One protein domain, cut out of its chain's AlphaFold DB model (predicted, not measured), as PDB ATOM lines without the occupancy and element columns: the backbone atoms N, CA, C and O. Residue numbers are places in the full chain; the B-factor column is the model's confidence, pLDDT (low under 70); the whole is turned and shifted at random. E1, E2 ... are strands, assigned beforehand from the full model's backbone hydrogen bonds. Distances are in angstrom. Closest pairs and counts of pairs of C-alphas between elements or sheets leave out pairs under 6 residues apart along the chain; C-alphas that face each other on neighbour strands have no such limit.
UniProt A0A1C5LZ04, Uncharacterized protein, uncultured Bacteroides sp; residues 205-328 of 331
ATOM      1  N   SER A 205      18.468 -35.042   3.768       89.56
ATOM      2  CA  SER A 205      19.314 -36.100   4.324       89.56
ATOM      3  C   SER A 205      18.684 -37.452   4.025       89.56
ATOM      4  O   SER A 205      17.469 -37.603   4.122       89.56
ATOM      5  N   LYS A 206      19.493 -38.455   3.687       93.56
ATOM      6  CA  LYS A 206      19.032 -39.846   3.616       93.56
ATOM      7  C   LYS A 206      19.415 -40.560   4.898       93.56
ATOM      8  O   LYS A 206      20.592 -40.647   5.234       93.56
ATOM      9  N   VAL A 207      18.428 -41.060   5.624       91.94
ATOM     10  CA  VAL A 207      18.626 -41.682   6.933       91.94
ATOM     11  C   VAL A 207      18.151 -43.120   6.878       91.94
ATOM     12  O   VAL A 207      17.043 -43.389   6.421       91.94
ATOM     13  N   ARG A 208      18.988 -44.037   7.348       93.81
ATOM     14  CA  ARG A 208      18.623 -45.429   7.597       93.81
ATOM     15  C   ARG A 208      18.775 -45.742   9.076       93.81
ATOM     16  O   ARG A 208      19.593 -45.135   9.764       93.81
ATOM     17  N   PHE A 209      17.991 -46.694   9.546       92.94
ATOM     18  CA  PHE A 209      17.865 -47.038  10.957       92.94
ATOM     19  C   PHE A 209      18.356 -48.456  11.230       92.94
ATOM     20  O   PHE A 209      18.093 -49.365  10.440       92.94
ATOM     21  N   LEU A 210      19.017 -48.632  12.366       92.50
ATOM     22  CA  LEU A 210      19.427 -49.900  12.948       92.50
ATOM     23  C   LEU A 210      18.757 -50.038  14.315       92.50
ATOM     24  O   LEU A 210      18.843 -49.139  15.145       92.50
ATOM     25  N   TYR A 211      18.142 -51.185  14.569       91.56
ATOM     26  CA  TYR A 211      17.640 -51.553  15.889       91.56
ATOM     27  C   TYR A 211      18.392 -52.795  16.363       91.56
ATOM     28  O   TYR A 211      18.400 -53.805  15.667       91.56
ATOM     29  N   THR A 212      19.045 -52.732  17.520       85.88
ATOM     30  CA  THR A 212      19.846 -53.850  18.060       85.88
ATOM     31  C   THR A 212      19.133 -54.591  19.189       85.88
ATOM     32  O   THR A 212      19.454 -55.742  19.472       85.88
ATOM     33  N   GLY A 213      18.114 -53.968  19.787       85.88
ATOM     34  CA  GLY A 213      17.512 -54.432  21.031       85.88
ATOM     35  C   GLY A 213      18.394 -54.152  22.247       85.88
ATOM     36  O   GLY A 213      19.588 -53.892  22.127       85.88
ATOM     37  N   ASP A 214      17.781 -54.175  23.427       84.69
ATOM     38  CA  ASP A 214      18.457 -54.045  24.720       84.69
ATOM     39  C   ASP A 214      17.634 -54.717  25.835       84.69
ATOM     40  O   ASP A 214      16.682 -55.447  25.565       84.69
ATOM     41  N   GLU A 215      17.996 -54.504  27.103       85.06
ATOM     42  CA  GLU A 215      17.285 -55.087  28.250       85.06
ATOM     43  C   GLU A 215      15.834 -54.588  28.410       85.06
ATOM     44  O   GLU A 215      15.033 -55.251  29.070       85.06
ATOM     45  N   ILE A 216      15.485 -53.435  27.827       85.06
ATOM     46  CA  ILE A 216      14.182 -52.772  27.962       85.06
ATOM     47  C   ILE A 216      13.279 -53.114  26.770       85.06
ATOM     48  O   ILE A 216      12.131 -53.512  26.962       85.06
ATOM     49  N   LEU A 217      13.792 -52.984  25.544       88.62
ATOM     50  CA  LEU A 217      13.087 -53.287  24.300       88.62
ATOM     51  C   LEU A 217      13.816 -54.413  23.570       88.62
ATOM     52  O   LEU A 217      14.757 -54.184  22.811       88.62
ATOM     53  N   ASN A 218      13.347 -55.639  23.795       90.00
ATOM     54  CA  ASN A 218      14.003 -56.866  23.352       90.00
ATOM     55  C   ASN A 218      13.082 -57.727  22.471       90.00
ATOM     56  O   ASN A 218      12.839 -58.893  22.781       90.00
ATOM     57  N   THR A 219      12.583 -57.191  21.355       92.81
ATOM     58  CA  THR A 219      11.768 -57.940  20.374       92.81
ATOM     59  C   THR A 219      12.523 -58.173  19.066       92.81
ATOM     60  O   THR A 219      13.525 -57.511  18.806       92.81
ATOM     61  N   ASP A 220      12.123 -59.160  18.266       93.69
ATOM     62  CA  ASP A 220      12.797 -59.440  16.982       93.69
ATOM     63  C   ASP A 220      12.548 -58.329  15.951       93.69
ATOM     64  O   ASP A 220      13.344 -58.113  15.039       93.69
ATOM     65  N   GLU A 221      11.440 -57.610  16.109       96.06
ATOM     66  CA  GLU A 221      10.983 -56.574  15.196       96.06
ATOM     67  C   GLU A 221      10.264 -55.458  15.962       96.06
ATOM     68  O   GLU A 221       9.603 -55.711  16.979       96.06
ATOM     69  N   ILE A 222      10.383 -54.231  15.452       96.62
ATOM     70  CA  ILE A 222       9.633 -53.051  15.890       96.62
ATOM     71  C   ILE A 222       9.099 -52.269  14.684       96.62
ATOM     72  O   ILE A 222       9.643 -52.329  13.582       96.62
ATOM     73  N   ILE A 223       8.039 -51.493  14.898       97.31
ATOM     74  CA  ILE A 223       7.473 -50.565  13.921       97.31
ATOM     75  C   ILE A 223       7.859 -49.146  14.332       97.31
ATOM     76  O   ILE A 223       7.355 -48.624  15.325       97.31
ATOM     77  N   LEU A 224       8.726 -48.509  13.546       94.94
ATOM     78  CA  LEU A 224       9.087 -47.103  13.697       94.94
ATOM     79  C   LEU A 224       8.165 -46.244  12.828       94.94
ATOM     80  O   LEU A 224       8.160 -46.355  11.600       94.94
ATOM     81  N   LYS A 225       7.399 -45.357  13.459       93.94
ATOM     82  CA  LYS A 225       6.609 -44.329  12.776       93.94
ATOM     83  C   LYS A 225       7.298 -42.988  12.921       93.94
ATOM     84  O   LYS A 225       7.656 -42.603  14.027       93.94
ATOM     85  N   LEU A 226       7.447 -42.282  11.811       90.12
ATOM     86  CA  LEU A 226       8.073 -40.966  11.755       90.12
ATOM     87  C   LEU A 226       7.045 -39.939  11.314       90.12
ATOM     88  O   LEU A 226       6.267 -40.190  10.391       90.12
ATOM     89  N   TYR A 227       7.086 -38.771  11.935       89.00
ATOM     90  CA  TYR A 227       6.135 -37.699  11.711       89.00
ATOM     91  C   TYR A 227       6.889 -36.401  11.464       89.00
ATOM     92  O   TYR A 227       7.714 -36.005  12.284       89.00
ATOM     93  N   LYS A 228       6.605 -35.744  10.341       87.06
ATOM     94  CA  LYS A 228       7.107 -34.408  10.040       87.06
ATOM     95  C   LYS A 228       6.170 -33.362  10.634       87.06
ATOM     96  O   LYS A 228       4.967 -33.391  10.377       87.06
ATOM     97  N   VAL A 229       6.735 -32.415  11.366       83.44
ATOM     98  CA  VAL A 229       6.020 -31.303  11.998       83.44
ATOM     99  C   VAL A 229       6.803 -30.013  11.811       83.44
ATOM    100  O   VAL A 229       8.024 -30.033  11.662       83.44
ATOM    101  N   ASP A 230       6.089 -28.892  11.819       83.38
ATOM    102  CA  ASP A 230       6.691 -27.565  11.914       83.38
ATOM    103  C   ASP A 230       6.395 -26.935  13.286       83.38
ATOM    104  O   ASP A 230       5.521 -27.394  14.030       83.38
ATOM    105  N   VAL A 231       7.134 -25.889  13.665       76.31
ATOM    106  CA  VAL A 231       6.983 -25.223  14.979       76.31
ATOM    107  C   VAL A 231       5.588 -24.642  15.240       76.31
ATOM    108  O   VAL A 231       5.241 -24.385  16.391       76.31
ATOM    109  N   ASN A 232       4.782 -24.427  14.201       83.19
ATOM    110  CA  ASN A 232       3.423 -23.900  14.278       83.19
ATOM    111  C   ASN A 232       2.355 -24.996  14.162       83.19
ATOM    112  O   ASN A 232       1.185 -24.664  13.950       83.19
ATOM    113  N   TRP A 233       2.730 -26.276  14.283       82.81
ATOM    114  CA  TRP A 233       1.770 -27.374  14.232       82.81
ATOM    115  C   TRP A 233       0.646 -27.181  15.260       82.81
ATOM    116  O   TRP A 233       0.876 -26.841  16.424       82.81
ATOM    117  N   ASP A 234      -0.595 -27.413  14.830       85.50
ATOM    118  CA  ASP A 234      -1.742 -27.430  15.730       85.50
ATOM    119  C   ASP A 234      -1.743 -28.728  16.541       85.50
ATOM    120  O   ASP A 234      -2.270 -29.752  16.111       85.50
ATOM    121  N   TRP A 235      -1.187 -28.663  17.747       82.19
ATOM    122  CA  TRP A 235      -1.119 -29.782  18.690       82.19
ATOM    123  C   TRP A 235      -2.478 -30.283  19.195       82.19
ATOM    124  O   TRP A 235      -2.535 -31.288  19.892       82.19
ATOM    125  N   SER A 236      -3.589 -29.619  18.853       81.38
ATOM    126  CA  SER A 236      -4.922 -30.193  19.074       81.38
ATOM    127  C   SER A 236      -5.330 -31.209  17.996       81.38
ATOM    128  O   SER A 236      -6.323 -31.921  18.163       81.38
ATOM    129  N   SER A 237      -4.550 -31.304  16.917       83.00
ATOM    130  CA  SER A 237      -4.740 -32.215  15.791       83.00
ATOM    131  C   SER A 237      -3.673 -33.315  15.784       83.00
ATOM    132  O   SER A 237      -2.487 -33.058  15.991       83.00
ATOM    133  N   GLN A 238      -4.089 -34.550  15.484       83.44
ATOM    134  CA  GLN A 238      -3.167 -35.679  15.341       83.44
ATOM    135  C   GLN A 238      -2.189 -35.432  14.186       83.44
ATOM    136  O   GLN A 238      -2.601 -35.045  13.088       83.44
ATOM    137  N   VAL A 239      -0.906 -35.702  14.424       87.12
ATOM    138  CA  VAL A 239       0.131 -35.552  13.407       87.12
ATOM    139  C   VAL A 239       0.035 -36.707  12.400       87.12
ATOM    140  O   VAL A 239       0.028 -37.874  12.804       87.12
ATOM    141  N   PRO A 240      -0.035 -36.438  11.083       90.25
ATOM    142  CA  PRO A 240       0.000 -37.484  10.071       90.25
ATOM    143  C   PRO A 240       1.343 -38.219  10.054       90.25
ATOM    144  O   PRO A 240       2.411 -37.604  10.054       90.25
ATOM    145  N   VAL A 241       1.288 -39.547   9.965       92.12
ATOM    146  CA  VAL A 241       2.485 -40.375   9.774       92.12
ATOM    147  C   VAL A 241       3.105 -40.053   8.412       92.12
ATOM    148  O   VAL A 241       2.426 -40.106   7.387       92.12
ATOM    149  N   THR A 242       4.395 -39.732   8.406       91.75
ATOM    150  CA  THR A 242       5.186 -39.483   7.192       91.75
ATOM    151  C   THR A 242       5.816 -40.772   6.677       91.75
ATOM    152  O   THR A 242       5.692 -41.084   5.495       91.75
ATOM    153  N   TYR A 243       6.428 -41.552   7.571       92.94
ATOM    154  CA  TYR A 243       7.013 -42.850   7.242       92.94
ATOM    155  C   TYR A 243       6.615 -43.908   8.262       92.94
ATOM    156  O   TYR A 243       6.433 -43.623   9.445       92.94
ATOM    157  N   THR A 244       6.487 -45.145   7.798       96.19
ATOM    158  CA  THR A 244       6.346 -46.329   8.647       96.19
ATOM    159  C   THR A 244       7.382 -47.337   8.197       96.19
ATOM    160  O   THR A 244       7.377 -47.750   7.040       96.19
ATOM    161  N   LEU A 245       8.269 -47.701   9.111       96.31
ATOM    162  CA  LEU A 245       9.356 -48.633   8.881       96.31
ATOM    163  C   LEU A 245       9.174 -49.832   9.794       96.31
ATOM    164  O   LEU A 245       8.860 -49.692  10.972       96.31
ATOM    165  N   THR A 246       9.379 -51.013   9.234       97.06
ATOM    166  CA  THR A 246       9.495 -52.247  10.001       97.06
ATOM    167  C   THR A 246      10.979 -52.524  10.171       97.06
ATOM    168  O   THR A 246      11.676 -52.742   9.182       97.06
ATOM    169  N   LEU A 247      11.471 -52.426  11.404       95.94
ATOM    170  CA  LEU A 247      12.881 -52.606  11.725       95.94
ATOM    171  C   LEU A 247      13.071 -53.979  12.354       95.94
ATOM    172  O   LEU A 247      12.535 -54.252  13.427       95.94
ATOM    173  N   GLN A 248      13.847 -54.820  11.681       94.12
ATOM    174  CA  GLN A 248      14.284 -56.101  12.219       94.12
ATOM    175  C   GLN A 248      15.536 -55.901  13.061       94.12
ATOM    176  O   GLN A 248      16.408 -55.092  12.727       94.12
ATOM    177  N   ARG A 249      15.627 -56.644  14.160       90.75
ATOM    178  CA  ARG A 249      16.789 -56.585  15.033       90.75
ATOM    179  C   ARG A 249      18.055 -56.988  14.279       90.75
ATOM    180  O   ARG A 249      18.084 -58.029  13.633       90.75
ATOM    181  N   GLY A 250      19.105 -56.182  14.410       87.19
ATOM    182  CA  GLY A 250      20.410 -56.438  13.803       87.19
ATOM    183  C   GLY A 250      20.427 -56.253  12.287       87.19
ATOM    184  O   GLY A 250      21.390 -56.652  11.647       87.19
ATOM    185  N   VAL A 251      19.386 -55.657  11.701       90.38
ATOM    186  CA  VAL A 251      19.312 -55.394  10.262       90.38
ATOM    187  C   VAL A 251      19.223 -53.891  10.039       90.38
ATOM    188  O   VAL A 251      18.346 -53.212  10.577       90.38
ATOM    189  N   ILE A 252      20.142 -53.360   9.233       92.44
ATOM    190  CA  ILE A 252      20.085 -51.970   8.785       92.44
ATOM    191  C   ILE A 252      18.940 -51.840   7.774       92.44
ATOM    192  O   ILE A 252      18.889 -52.566   6.785       92.44
ATOM    193  N   SER A 253      18.023 -50.911   8.025       94.31
ATOM    194  CA  SER A 253      16.921 -50.613   7.104       94.31
ATOM    195  C   SER A 253      17.383 -49.902   5.828       94.31
ATOM    196  O   SER A 253      18.502 -49.400   5.725       94.31
ATOM    197  N   GLU A 254      16.484 -49.829   4.851       93.50
ATOM    198  CA  GLU A 254      16.659 -48.984   3.674       93.50
ATOM    199  C   GLU A 254      16.722 -47.496   4.044       93.50
ATOM    200  O   GLU A 254      16.213 -47.055   5.081       93.50
ATOM    201  N   TYR A 255      17.314 -46.700   3.155       93.94
ATOM    202  CA  TYR A 255      17.317 -45.252   3.310       93.94
ATOM    203  C   TYR A 255      15.916 -44.663   3.155       93.94
ATOM    204  O   TYR A 255      15.162 -44.975   2.233       93.94
ATOM    205  N   VAL A 256      15.617 -43.710   4.028       92.81
ATOM    206  CA  VAL A 256      14.462 -42.827   3.939       92.81
ATOM    207  C   VAL A 256      14.950 -41.406   3.729       92.81
ATOM    208  O   VAL A 256      15.897 -40.958   4.373       92.81
ATOM    209  N   GLU A 257      14.312 -40.683   2.816       91.81
ATOM    210  CA  GLU A 257      14.677 -39.302   2.526       91.81
ATOM    211  C   GLU A 257      13.932 -38.332   3.446       91.81
ATOM    212  O   GLU A 257      12.703 -38.266   3.482       91.81
ATOM    213  N   PHE A 258      14.691 -37.535   4.181       87.81
ATOM    214  CA  PHE A 258      14.188 -36.472   5.029       87.81
ATOM    215  C   PHE A 258      14.417 -35.147   4.322       87.81
ATOM    216  O   PHE A 258      15.558 -34.746   4.100       87.81
ATOM    217  N   ASN A 259      13.330 -34.456   3.985       86.38
ATOM    218  CA  ASN A 259      13.380 -33.121   3.400       86.38
ATOM    219  C   ASN A 259      12.855 -32.082   4.394       86.38
ATOM    220  O   ASN A 259      11.685 -32.139   4.802       86.38
ATOM    221  N   MET A 260      13.707 -31.120   4.744       79.31
ATOM    222  CA  MET A 260      13.313 -29.936   5.499       79.31
ATOM    223  C   MET A 260      12.936 -28.819   4.527       79.31
ATOM    224  O   MET A 260      13.764 -28.301   3.776       79.31
ATOM    225  N   THR A 261      11.664 -28.441   4.550       83.25
ATOM    226  CA  THR A 261      11.138 -27.303   3.795       83.25
ATOM    227  C   THR A 261      11.608 -26.001   4.430       83.25
ATOM    228  O   THR A 261      12.036 -25.097   3.714       83.25
ATOM    229  N   ASP A 262      11.613 -25.941   5.761       81.25
ATOM    230  CA  ASP A 262      12.260 -24.889   6.538       81.25
ATOM    231  C   ASP A 262      13.214 -25.510   7.561       81.25
ATOM    232  O   ASP A 262      12.792 -26.061   8.572       81.25
ATOM    233  N   ILE A 263      14.520 -25.409   7.309       73.44
ATOM    234  CA  ILE A 263      15.553 -26.008   8.165       73.44
ATOM    235  C   ILE A 263      15.552 -25.466   9.599       73.44
ATOM    236  O   ILE A 263      16.137 -26.096  10.472       73.44
ATOM    237  N   ASN A 264      14.930 -24.309   9.848       74.38
ATOM    238  CA  ASN A 264      14.871 -23.700  11.178       74.38
ATOM    239  C   ASN A 264      13.619 -24.098  11.969       74.38
ATOM    240  O   ASN A 264      13.544 -23.820  13.162       74.38
ATOM    241  N   ASN A 265      12.621 -24.675  11.297       76.81
ATOM    242  CA  ASN A 265      11.280 -24.841  11.851       76.81
ATOM    243  C   ASN A 265      10.699 -26.244  11.650       76.81
ATOM    244  O   ASN A 265       9.790 -26.618  12.388       76.81
ATOM    245  N   ASP A 266      11.198 -27.011  10.685       78.81
ATOM    246  CA  ASP A 266      10.788 -28.392  10.465       78.81
ATOM    247  C   ASP A 266      11.592 -29.327  11.372       78.81
ATOM    248  O   ASP A 266      12.822 -29.268  11.429       78.81
ATOM    249  N   TYR A 267      10.898 -30.246  12.031       77.38
ATOM    250  CA  TYR A 267      11.502 -31.328  12.796       77.38
ATOM    251  C   TYR A 267      10.729 -32.625  12.571       77.38
ATOM    252  O   TYR A 267       9.584 -32.640  12.112       77.38
ATOM    253  N   TYR A 268      11.400 -33.736  12.856       82.94
ATOM    254  CA  TYR A 268      10.780 -35.049  12.849       82.94
ATOM    255  C   TYR A 268      10.650 -35.540  14.285       82.94
ATOM    256  O   TYR A 268      11.541 -35.342  15.108       82.94
ATOM    257  N   ILE A 269       9.529 -36.178  14.577       83.06
ATOM    258  CA  ILE A 269       9.285 -36.901  15.824       83.06
ATOM    259  C   ILE A 269       8.944 -38.345  15.481       83.06
ATOM    260  O   ILE A 269       8.674 -38.665  14.316       83.06
ATOM    261  N   TYR A 270       8.977 -39.230  16.472       87.75
ATOM    262  CA  TYR A 270       8.809 -40.651  16.220       87.75
ATOM    263  C   TYR A 270       7.983 -41.364  17.287       87.75
ATOM    264  O   TYR A 270       7.816 -40.902  18.411       87.75
ATOM    265  N   SER A 271       7.455 -42.517  16.902       90.88
ATOM    266  CA  SER A 271       6.841 -43.489  17.799       90.88
ATOM    267  C   SER A 271       7.345 -44.874  17.460       90.88
ATOM    268  O   SER A 271       7.647 -45.162  16.300       90.88
ATOM    269  N   ILE A 272       7.414 -45.724  18.473       92.75
ATOM    270  CA  ILE A 272       7.807 -47.120  18.338       92.75
ATOM    271  C   ILE A 272       6.664 -47.972  18.852       92.75
ATOM    272  O   ILE A 272       6.206 -47.809  19.983       92.75
ATOM    273  N   GLU A 273       6.225 -48.898  18.015       94.94
ATOM    274  CA  GLU A 273       5.180 -49.860  18.328       94.94
ATOM    275  C   GLU A 273       5.698 -51.273  18.086       94.94
ATOM    276  O   GLU A 273       6.546 -51.508  17.224       94.94
ATOM    277  N   LEU A 274       5.165 -52.240  18.819       94.75
ATOM    278  CA  LEU A 274       5.351 -53.644  18.491       94.75
ATOM    279  C   LEU A 274       4.387 -54.050  17.367       94.75
ATOM    280  O   LEU A 274       3.302 -53.472  17.251       94.75
ATOM    281  N   PRO A 275       4.688 -55.111  16.595       93.25
ATOM    282  CA  PRO A 275       3.757 -55.655  15.598       93.25
ATOM    283  C   PRO A 275       2.374 -56.042  16.155       93.25
ATOM    284  O   PRO A 275       1.399 -56.139  15.412       93.25
ATOM    285  N   THR A 276       2.265 -56.246  17.471       93.12
ATOM    286  CA  THR A 276       1.006 -56.493  18.193       93.12
ATOM    287  C   THR A 276       0.112 -55.253  18.323       93.12
ATOM    288  O   THR A 276      -1.052 -55.388  18.700       93.12
ATOM    289  N   GLY A 277       0.636 -54.059  18.024       90.75
ATOM    290  CA  GLY A 277      -0.016 -52.764  18.232       90.75
ATOM    291  C   GLY A 277       0.209 -52.165  19.623       90.75
ATOM    292  O   GLY A 277      -0.396 -51.146  19.950       90.75
ATOM    293  N   GLU A 278       1.043 -52.788  20.459       93.44
ATOM    294  CA  GLU A 278       1.484 -52.193  21.723       93.44
ATOM    295  C   GLU A 278       2.419 -51.014  21.447       93.44
ATOM    296  O   GLU A 278       3.400 -51.154  20.718       93.44
ATOM    297  N   VAL A 279       2.117 -49.854  22.028       91.44
ATOM    298  CA  VAL A 279       2.923 -48.642  21.859       91.44
ATOM    299  C   VAL A 279       3.995 -48.598  22.942       91.44
ATOM    300  O   VAL A 279       3.672 -48.597  24.128       91.44
ATOM    301  N   ILE A 280       5.258 -48.563  22.524       90.81
ATOM    302  CA  ILE A 280       6.431 -48.500  23.405       90.81
ATOM    303  C   ILE A 280       6.854 -47.048  23.609       90.81
ATOM    304  O   ILE A 280       6.961 -46.583  24.743       90.81
ATOM    305  N   ILE A 281       7.040 -46.327  22.502       88.44
ATOM    306  CA  ILE A 281       7.310 -44.891  22.481       88.44
ATOM    307  C   ILE A 281       6.163 -44.220  21.752       88.44
ATOM    308  O   ILE A 281       5.856 -44.569  20.612       88.44
ATOM    309  N   ASP A 282       5.551 -43.246  22.405       87.56
ATOM    310  CA  ASP A 282       4.468 -42.446  21.857       87.56
ATOM    311  C   ASP A 282       4.914 -40.988  21.786       87.56
ATOM    312  O   ASP A 282       5.300 -40.397  22.798       87.56
ATOM    313  N   TYR A 283       4.852 -40.413  20.583       80.38
ATOM    314  CA  TYR A 283       5.310 -39.048  20.352       80.38
ATOM    315  C   TYR A 283       4.489 -38.034  21.167       80.38
ATOM    316  O   TYR A 283       5.025 -37.002  21.569       80.38
ATOM    317  N   ASP A 284       3.201 -38.313  21.411       78.44
ATOM    318  CA  ASP A 284       2.257 -37.374  22.030       78.44
ATOM    319  C   ASP A 284       2.452 -37.306  23.552       78.44
ATOM    320  O   ASP A 284       2.463 -36.234  24.158       78.44
ATOM    321  N   SER A 285       2.694 -38.456  24.188       69.56
ATOM    322  CA  SER A 285       2.947 -38.529  25.632       69.56
ATOM    323  C   SER A 285       4.396 -38.243  26.039       69.56
ATOM    324  O   SER A 285       4.640 -37.944  27.212       69.56
ATOM    325  N   GLN A 286       5.354 -38.291  25.104       60.06
ATOM    326  CA  GLN A 286       6.787 -38.140  25.386       60.06
ATOM    327  C   GLN A 286       7.462 -36.940  24.707       60.06
ATOM    328  O   GLN A 286       8.688 -36.908  24.647       60.06
ATOM    329  N   MET A 287       6.712 -35.898  24.324       53.69
ATOM    330  CA  MET A 287       7.236 -34.637  23.751       53.69
ATOM    331  C   MET A 287       8.422 -33.987  24.510       53.69
ATOM    332  O   MET A 287       9.064 -33.089  23.973       53.69
ATOM    333  N   PHE A 288       8.712 -34.389  25.754       45.16
ATOM    334  CA  PHE A 288       9.836 -33.896  26.569       45.16
ATOM    335  C   PHE A 288      10.847 -34.978  27.000       45.16
ATOM    336  O   PHE A 288      11.779 -34.655  27.732       45.16
ATOM    337  N   ILE A 289      10.647 -36.246  26.615       40.62
ATOM    338  CA  ILE A 289      11.483 -37.399  27.012       40.62
ATOM    339  C   ILE A 289      12.086 -38.102  25.787       40.62
ATOM    340  O   ILE A 289      13.188 -38.631  25.890       40.62
ATOM    341  N   SER A 290      11.422 -38.062  24.627       40.22
ATOM    342  CA  SER A 290      12.036 -38.486  23.372       40.22
ATOM    343  C   SER A 290      13.055 -37.433  22.945       40.22
ATOM    344  O   SER A 290      12.673 -36.272  22.764       40.22
ATOM    345  N   ASP A 291      14.319 -37.821  22.776       42.44
ATOM    346  CA  ASP A 291      15.329 -36.962  22.159       42.44
ATOM    347  C   ASP A 291      14.745 -36.347  20.880       42.44
ATOM    348  O   ASP A 291      14.283 -37.048  19.972       42.44
ATOM    349  N   TYR A 292      14.689 -35.015  20.833       44.81
ATOM    350  CA  TYR A 292      14.291 -34.313  19.625       44.81
ATOM    351  C   TYR A 292      15.280 -34.712  18.526       44.81
ATOM    352  O   TYR A 292      16.485 -34.532  18.686       44.81
ATOM    353  N   LEU A 293      14.792 -35.145  17.360       49.84
ATOM    354  CA  LEU A 293      15.633 -35.312  16.162       49.84
ATOM    355  C   LEU A 293      16.175 -33.950  15.635       49.84
ATOM    356  O   LEU A 293      16.731 -33.884  14.538       49.84
ATOM    357  N   TYR A 294      15.989 -32.851  16.389       38.41
ATOM    358  CA  TYR A 294      16.280 -31.463  16.026       38.41
ATOM    359  C   TYR A 294      16.721 -30.607  17.240       38.41
ATOM    360  O   TYR A 294      15.946 -30.399  18.172       38.41
ATOM    361  N   GLY A 295      17.947 -30.067  17.202       41.03
ATOM    362  CA  GLY A 295      18.507 -29.109  18.171       41.03
ATOM    363  C   GLY A 295      20.045 -29.060  18.128       41.03
ATOM    364  O   GLY A 295      20.666 -30.025  17.696       41.03
ATOM    365  N   ASP A 296      20.656 -27.948  18.563       37.16
ATOM    366  CA  ASP A 296      22.116 -27.652  18.536       37.16
ATOM    367  C   ASP A 296      22.970 -28.568  19.453       37.16
ATOM    368  O   ASP A 296      24.177 -28.385  19.594       37.16
ATOM    369  N   ASP A 297      22.349 -29.589  20.051       38.75
ATOM    370  CA  ASP A 297      22.982 -30.593  20.897       38.75
ATOM    371  C   ASP A 297      22.907 -31.977  20.208       38.75
ATOM    372  O   ASP A 297      21.860 -32.612  20.105       38.75
ATOM    373  N   THR A 298      24.058 -32.427  19.702       40.47
ATOM    374  CA  THR A 298      24.481 -33.821  19.421       40.47
ATOM    375  C   THR A 298      23.674 -34.762  18.498       40.47
ATOM    376  O   THR A 298      24.265 -35.756  18.081       40.47
ATOM    377  N   TRP A 299      22.429 -34.485  18.082       48.41
ATOM    378  CA  TRP A 299      21.594 -35.497  17.384       48.41
ATOM    379  C   TRP A 299      20.950 -35.090  16.042       48.41
ATOM    380  O   TRP A 299      20.131 -35.834  15.501       48.41
ATOM    381  N   SER A 300      21.323 -33.956  15.432       57.72
ATOM    382  CA  SER A 300      20.762 -33.578  14.121       57.72
ATOM    383  C   SER A 300      21.399 -34.368  12.960       57.72
ATOM    384  O   SER A 300      22.587 -34.231  12.657       57.72
ATOM    385  N   PHE A 301      20.600 -35.160  12.230       61.03
ATOM    386  CA  PHE A 301      21.045 -35.738  10.951       61.03
ATOM    387  C   PHE A 301      21.181 -34.675   9.839       61.03
ATOM    388  O   PHE A 301      21.676 -34.977   8.759       61.03
ATOM    389  N   LEU A 302      20.807 -33.415  10.108       64.94
ATOM    390  CA  LEU A 302      21.006 -32.274   9.205       64.94
ATOM    391  C   LEU A 302      22.478 -31.982   8.917       64.94
ATOM    392  O   LEU A 302      22.792 -31.442   7.864       64.94
ATOM    393  N   GLY A 303      23.382 -32.383   9.813       75.62
ATOM    394  CA  GLY A 303      24.820 -32.365   9.552       75.62
ATOM    395  C   GLY A 303      25.289 -33.444   8.570       75.62
ATOM    396  O   GLY A 303      26.474 -33.488   8.258       75.62
ATOM    397  N   TRP A 304      24.395 -34.307   8.072       85.81
ATOM    398  CA  TRP A 304      24.736 -35.507   7.310       85.81
ATOM    399  C   TRP A 304      23.992 -35.585   5.976       85.81
ATOM    400  O   TRP A 304      22.772 -35.432   5.905       85.81
ATOM    401  N   LYS A 305      24.732 -35.895   4.908       91.38
ATOM    402  CA  LYS A 305      24.169 -36.282   3.607       91.38
ATOM    403  C   LYS A 305      23.465 -37.628   3.720       91.38
ATOM    404  O   LYS A 305      22.326 -37.790   3.286       91.38
ATOM    405  N   LYS A 306      24.172 -38.591   4.316       92.94
ATOM    406  CA  LYS A 306      23.689 -39.936   4.615       92.94
ATOM    407  C   LYS A 306      23.978 -40.243   6.075       92.94
ATOM    408  O   LYS A 306      25.109 -40.053   6.510       92.94
ATOM    409  N   ALA A 307      22.986 -40.715   6.815       90.62
ATOM    410  CA  ALA A 307      23.149 -41.094   8.213       90.62
ATOM    411  C   ALA A 307      22.671 -42.527   8.440       90.62
ATOM    412  O   ALA A 307      21.598 -42.912   7.974       90.62
ATOM    413  N   THR A 308      23.464 -43.297   9.179       91.25
ATOM    414  CA  THR A 308      23.016 -44.544   9.802       91.25
ATOM    415  C   THR A 308      22.763 -44.254  11.269       91.25
ATOM    416  O   THR A 308      23.651 -43.761  11.962       91.25
ATOM    417  N   VAL A 309      21.552 -44.536  11.730       89.12
ATOM    418  CA  VAL A 309      21.089 -44.161  13.061       89.12
ATOM    419  C   VAL A 309      20.695 -45.407  13.843       89.12
ATOM    420  O   VAL A 309      19.880 -46.195  13.376       89.12
ATOM    421  N   MET A 310      21.267 -45.592  15.024       88.56
ATOM    422  CA  MET A 310      20.993 -46.706  15.921       88.56
ATOM    423  C   MET A 310      19.929 -46.324  16.949       88.56
ATOM    424  O   MET A 310      20.004 -45.257  17.545       88.56
ATOM    425  N   ILE A 311      18.956 -47.204  17.169       87.81
ATOM    426  CA  ILE A 311      17.914 -47.060  18.188       87.81
ATOM    427  C   ILE A 311      18.228 -48.005  19.349       87.81
ATOM    428  O   ILE A 311      18.325 -49.219  19.153       87.81
ATOM    429  N   SER A 312      18.342 -47.442  20.550       82.56
ATOM    430  CA  SER A 312      18.674 -48.136  21.801       82.56
ATOM    431  C   SER A 312      17.955 -47.487  23.000       82.56
ATOM    432  O   SER A 312      17.067 -46.644  22.835       82.56
ATOM    433  N   GLY A 313      18.262 -47.908  24.228       81.25
ATOM    434  CA  GLY A 313      17.714 -47.321  25.456       81.25
ATOM    435  C   GLY A 313      16.201 -47.520  25.617       81.25
ATOM    436  O   GLY A 313      15.480 -46.596  26.003       81.25
ATOM    437  N   GLY A 314      15.683 -48.694  25.257       83.19
ATOM    438  CA  GLY A 314      14.247 -48.966  25.207       83.19
ATOM    439  C   GLY A 314      13.526 -48.218  24.085       83.19
ATOM    440  O   GLY A 314      12.311 -48.040  24.151       83.19
ATOM    441  N   GLY A 315      14.271 -47.748  23.082       81.62
ATOM    442  CA  GLY A 315      13.759 -46.940  21.983       81.62
ATOM    443  C   GLY A 315      13.821 -45.431  22.211       81.62
ATOM    444  O   GLY A 315      13.400 -44.702  21.323       81.62
ATOM    445  N   ASN A 316      14.326 -44.961  23.358       78.69
ATOM    446  CA  ASN A 316      14.427 -43.528  23.667       78.69
ATOM    447  C   ASN A 316      15.710 -42.884  23.146       78.69
ATOM    448  O   ASN A 316      15.753 -41.668  22.977       78.69
ATOM    449  N   THR A 317      16.749 -43.686  22.934       78.00
ATOM    450  CA  THR A 317      18.063 -43.211  22.518       78.00
ATOM    451  C   THR A 317      18.226 -43.454  21.030       78.00
ATOM    452  O   THR A 317      17.995 -44.558  20.531       78.00
ATOM    453  N   ILE A 318      18.607 -42.401  20.318       79.12
ATOM    454  CA  ILE A 318      18.819 -42.415  18.877       79.12
ATOM    455  C   ILE A 318      20.222 -41.895  18.616       79.12
ATOM    456  O   ILE A 318      20.478 -40.722  18.870       79.12
ATOM    457  N   GLU A 319      21.106 -42.740  18.078       81.62
ATOM    458  CA  GLU A 319      22.510 -42.391  17.882       81.62
ATOM    459  C   GLU A 319      22.998 -42.446  16.440       81.62
ATOM    460  O   GLU A 319      22.808 -43.441  15.750       81.62
ATOM    461  N   VAL A 320      23.688 -41.402  15.967       83.50
ATOM    462  CA  VAL A 320      24.327 -41.437  14.643       83.50
ATOM    463  C   VAL A 320      25.608 -42.267  14.710       83.50
ATOM    464  O   VAL A 320      26.576 -41.895  15.375       83.50
ATOM    465  N   LEU A 321      25.653 -43.357  13.947       84.56
ATOM    466  CA  LEU A 321      26.856 -44.158  13.752       84.56
ATOM    467  C   LEU A 321      27.769 -43.442  12.754       84.56
ATOM    468  O   LEU A 321      27.631 -43.590  11.537       84.56
ATOM    469  N   THR A 322      28.700 -42.637  13.264       82.38
ATOM    470  CA  THR A 322      29.582 -41.779  12.451       82.38
ATOM    471  C   THR A 322      30.429 -42.568  11.451       82.38
ATOM    472  O   THR A 322      30.596 -42.119  10.323       82.38
ATOM    473  N   GLY A 323      30.884 -43.775  11.815       79.75
ATOM    474  CA  GLY A 323      31.624 -44.677  10.920       79.75
ATOM    475  C   GLY A 323      30.815 -45.189   9.720       79.75
ATOM    476  O   GLY A 323      31.401 -45.667   8.755       79.75
ATOM    477  N   LEU A 324      29.484 -45.057   9.756       86.56
ATOM    478  CA  LEU A 324      28.549 -45.450   8.695       86.56
ATOM    479  C   LEU A 324      27.752 -44.258   8.145       86.56
ATOM    480  O   LEU A 324      26.670 -44.439   7.575       86.56
ATOM    481  N   SER A 325      28.236 -43.036   8.369       88.62
ATOM    482  CA  SER A 325      27.532 -41.804   8.017       88.62
ATOM    483  C   SER A 325      28.458 -40.843   7.269       88.62
ATOM    484  O   SER A 325      29.660 -40.793   7.510       88.62
ATOM    485  N   ILE A 326      27.891 -40.067   6.346       90.50
ATOM    486  CA  ILE A 326      28.612 -39.107   5.501       90.50
ATOM    487  C   ILE A 326      28.162 -37.694   5.873       90.50
ATOM    488  O   ILE A 326      26.998 -37.353   5.622       90.50
ATOM    489  N   PRO A 327      29.033 -36.864   6.475       88.69
ATOM    490  CA  PRO A 327      28.665 -35.514   6.866       88.69
ATOM    491  C   PRO A 327      28.519 -34.609   5.633       88.69
ATOM    492  O   PRO A 327      29.117 -34.845   4.578       88.69
ATOM    493  N   TRP A 328      27.743 -33.536   5.759       84.06
ATOM    494  CA  TRP A 328      27.928 -32.372   4.900       84.06
ATOM    495  C   TRP A 328      29.300 -31.761   5.207       84.06
ATOM    496  O   TRP A 328      29.718 -31.720   6.364       84.06
TER     497      TRP A 328
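What this domain is: This is residues 205 to 328 of the 331 residues of an uncharacterized protein of uncultured Bacteroides sp (UniProt A0A1C5LZ04). Two four-stranded sheets stand face to face as a sandwich, E4 E1 E7 E8 and E3 E2 E5 E6, their strands crossing at 35 degrees; a long link, residues 282 to 303, runs from E6 in the one sheet to E7 in the other. The printed part has 124 residues, with no named helix and eight named strands, E1 to E8 along the chain. The first sheet is mixed, the second antiparallel; the class is all strand, with 51 residues, under half, in named strands. The whole is compact, with a radius of gyration of the C-alphas of 13.8 A and spans of 38 by 36 by 23 A.

Where its parts are: E1, residues 205 to 211, begins at C-alpha 205 (19.314, -36.100, 4.324) and measures 19.4 A from first to last C-alpha. E2, residues 221 to 230, measures 29.5 A. E3 is residues 243 to 248, E4 256 to 259. E5, residues 266 to 273, measures 23.5 A. E6 is residues 279 to 281. E7, residues 304 to 312, measures 20.2 A. E8, residues 317 to 320, ends at C-alpha 320 (24.327, -41.437, 14.643).

How they stand to each other: E1 and E7 are parallel at 21 degrees, with N 208 and O 307 2.9 A apart. E4 is antiparallel to E1, N 207 and O 256 2.8 A apart. E7 and E8 form a hairpin, N 310 and O 319 2.7 A apart. In the other sheet E2 and E5 are antiparallel, N 225 and O 271 2.9 A apart. The hairpin E2 and E3 has N 224 and O 245 at 2.8 A, the hairpin E5 and E6 N 280 and O 272 at 2.8 A. The closest C-alphas of E1 and E3 are those of Tyr 211 and Leu 247, 6.4 A.

The domain as a whole: The C-alphas farthest apart, of Ser 236 and Gly 323, are 40.1 A apart. The printed part has no cut. The links E2 to E3 and E6 to E7 are long. The pLDDT is under 70 at residues 285 to 302.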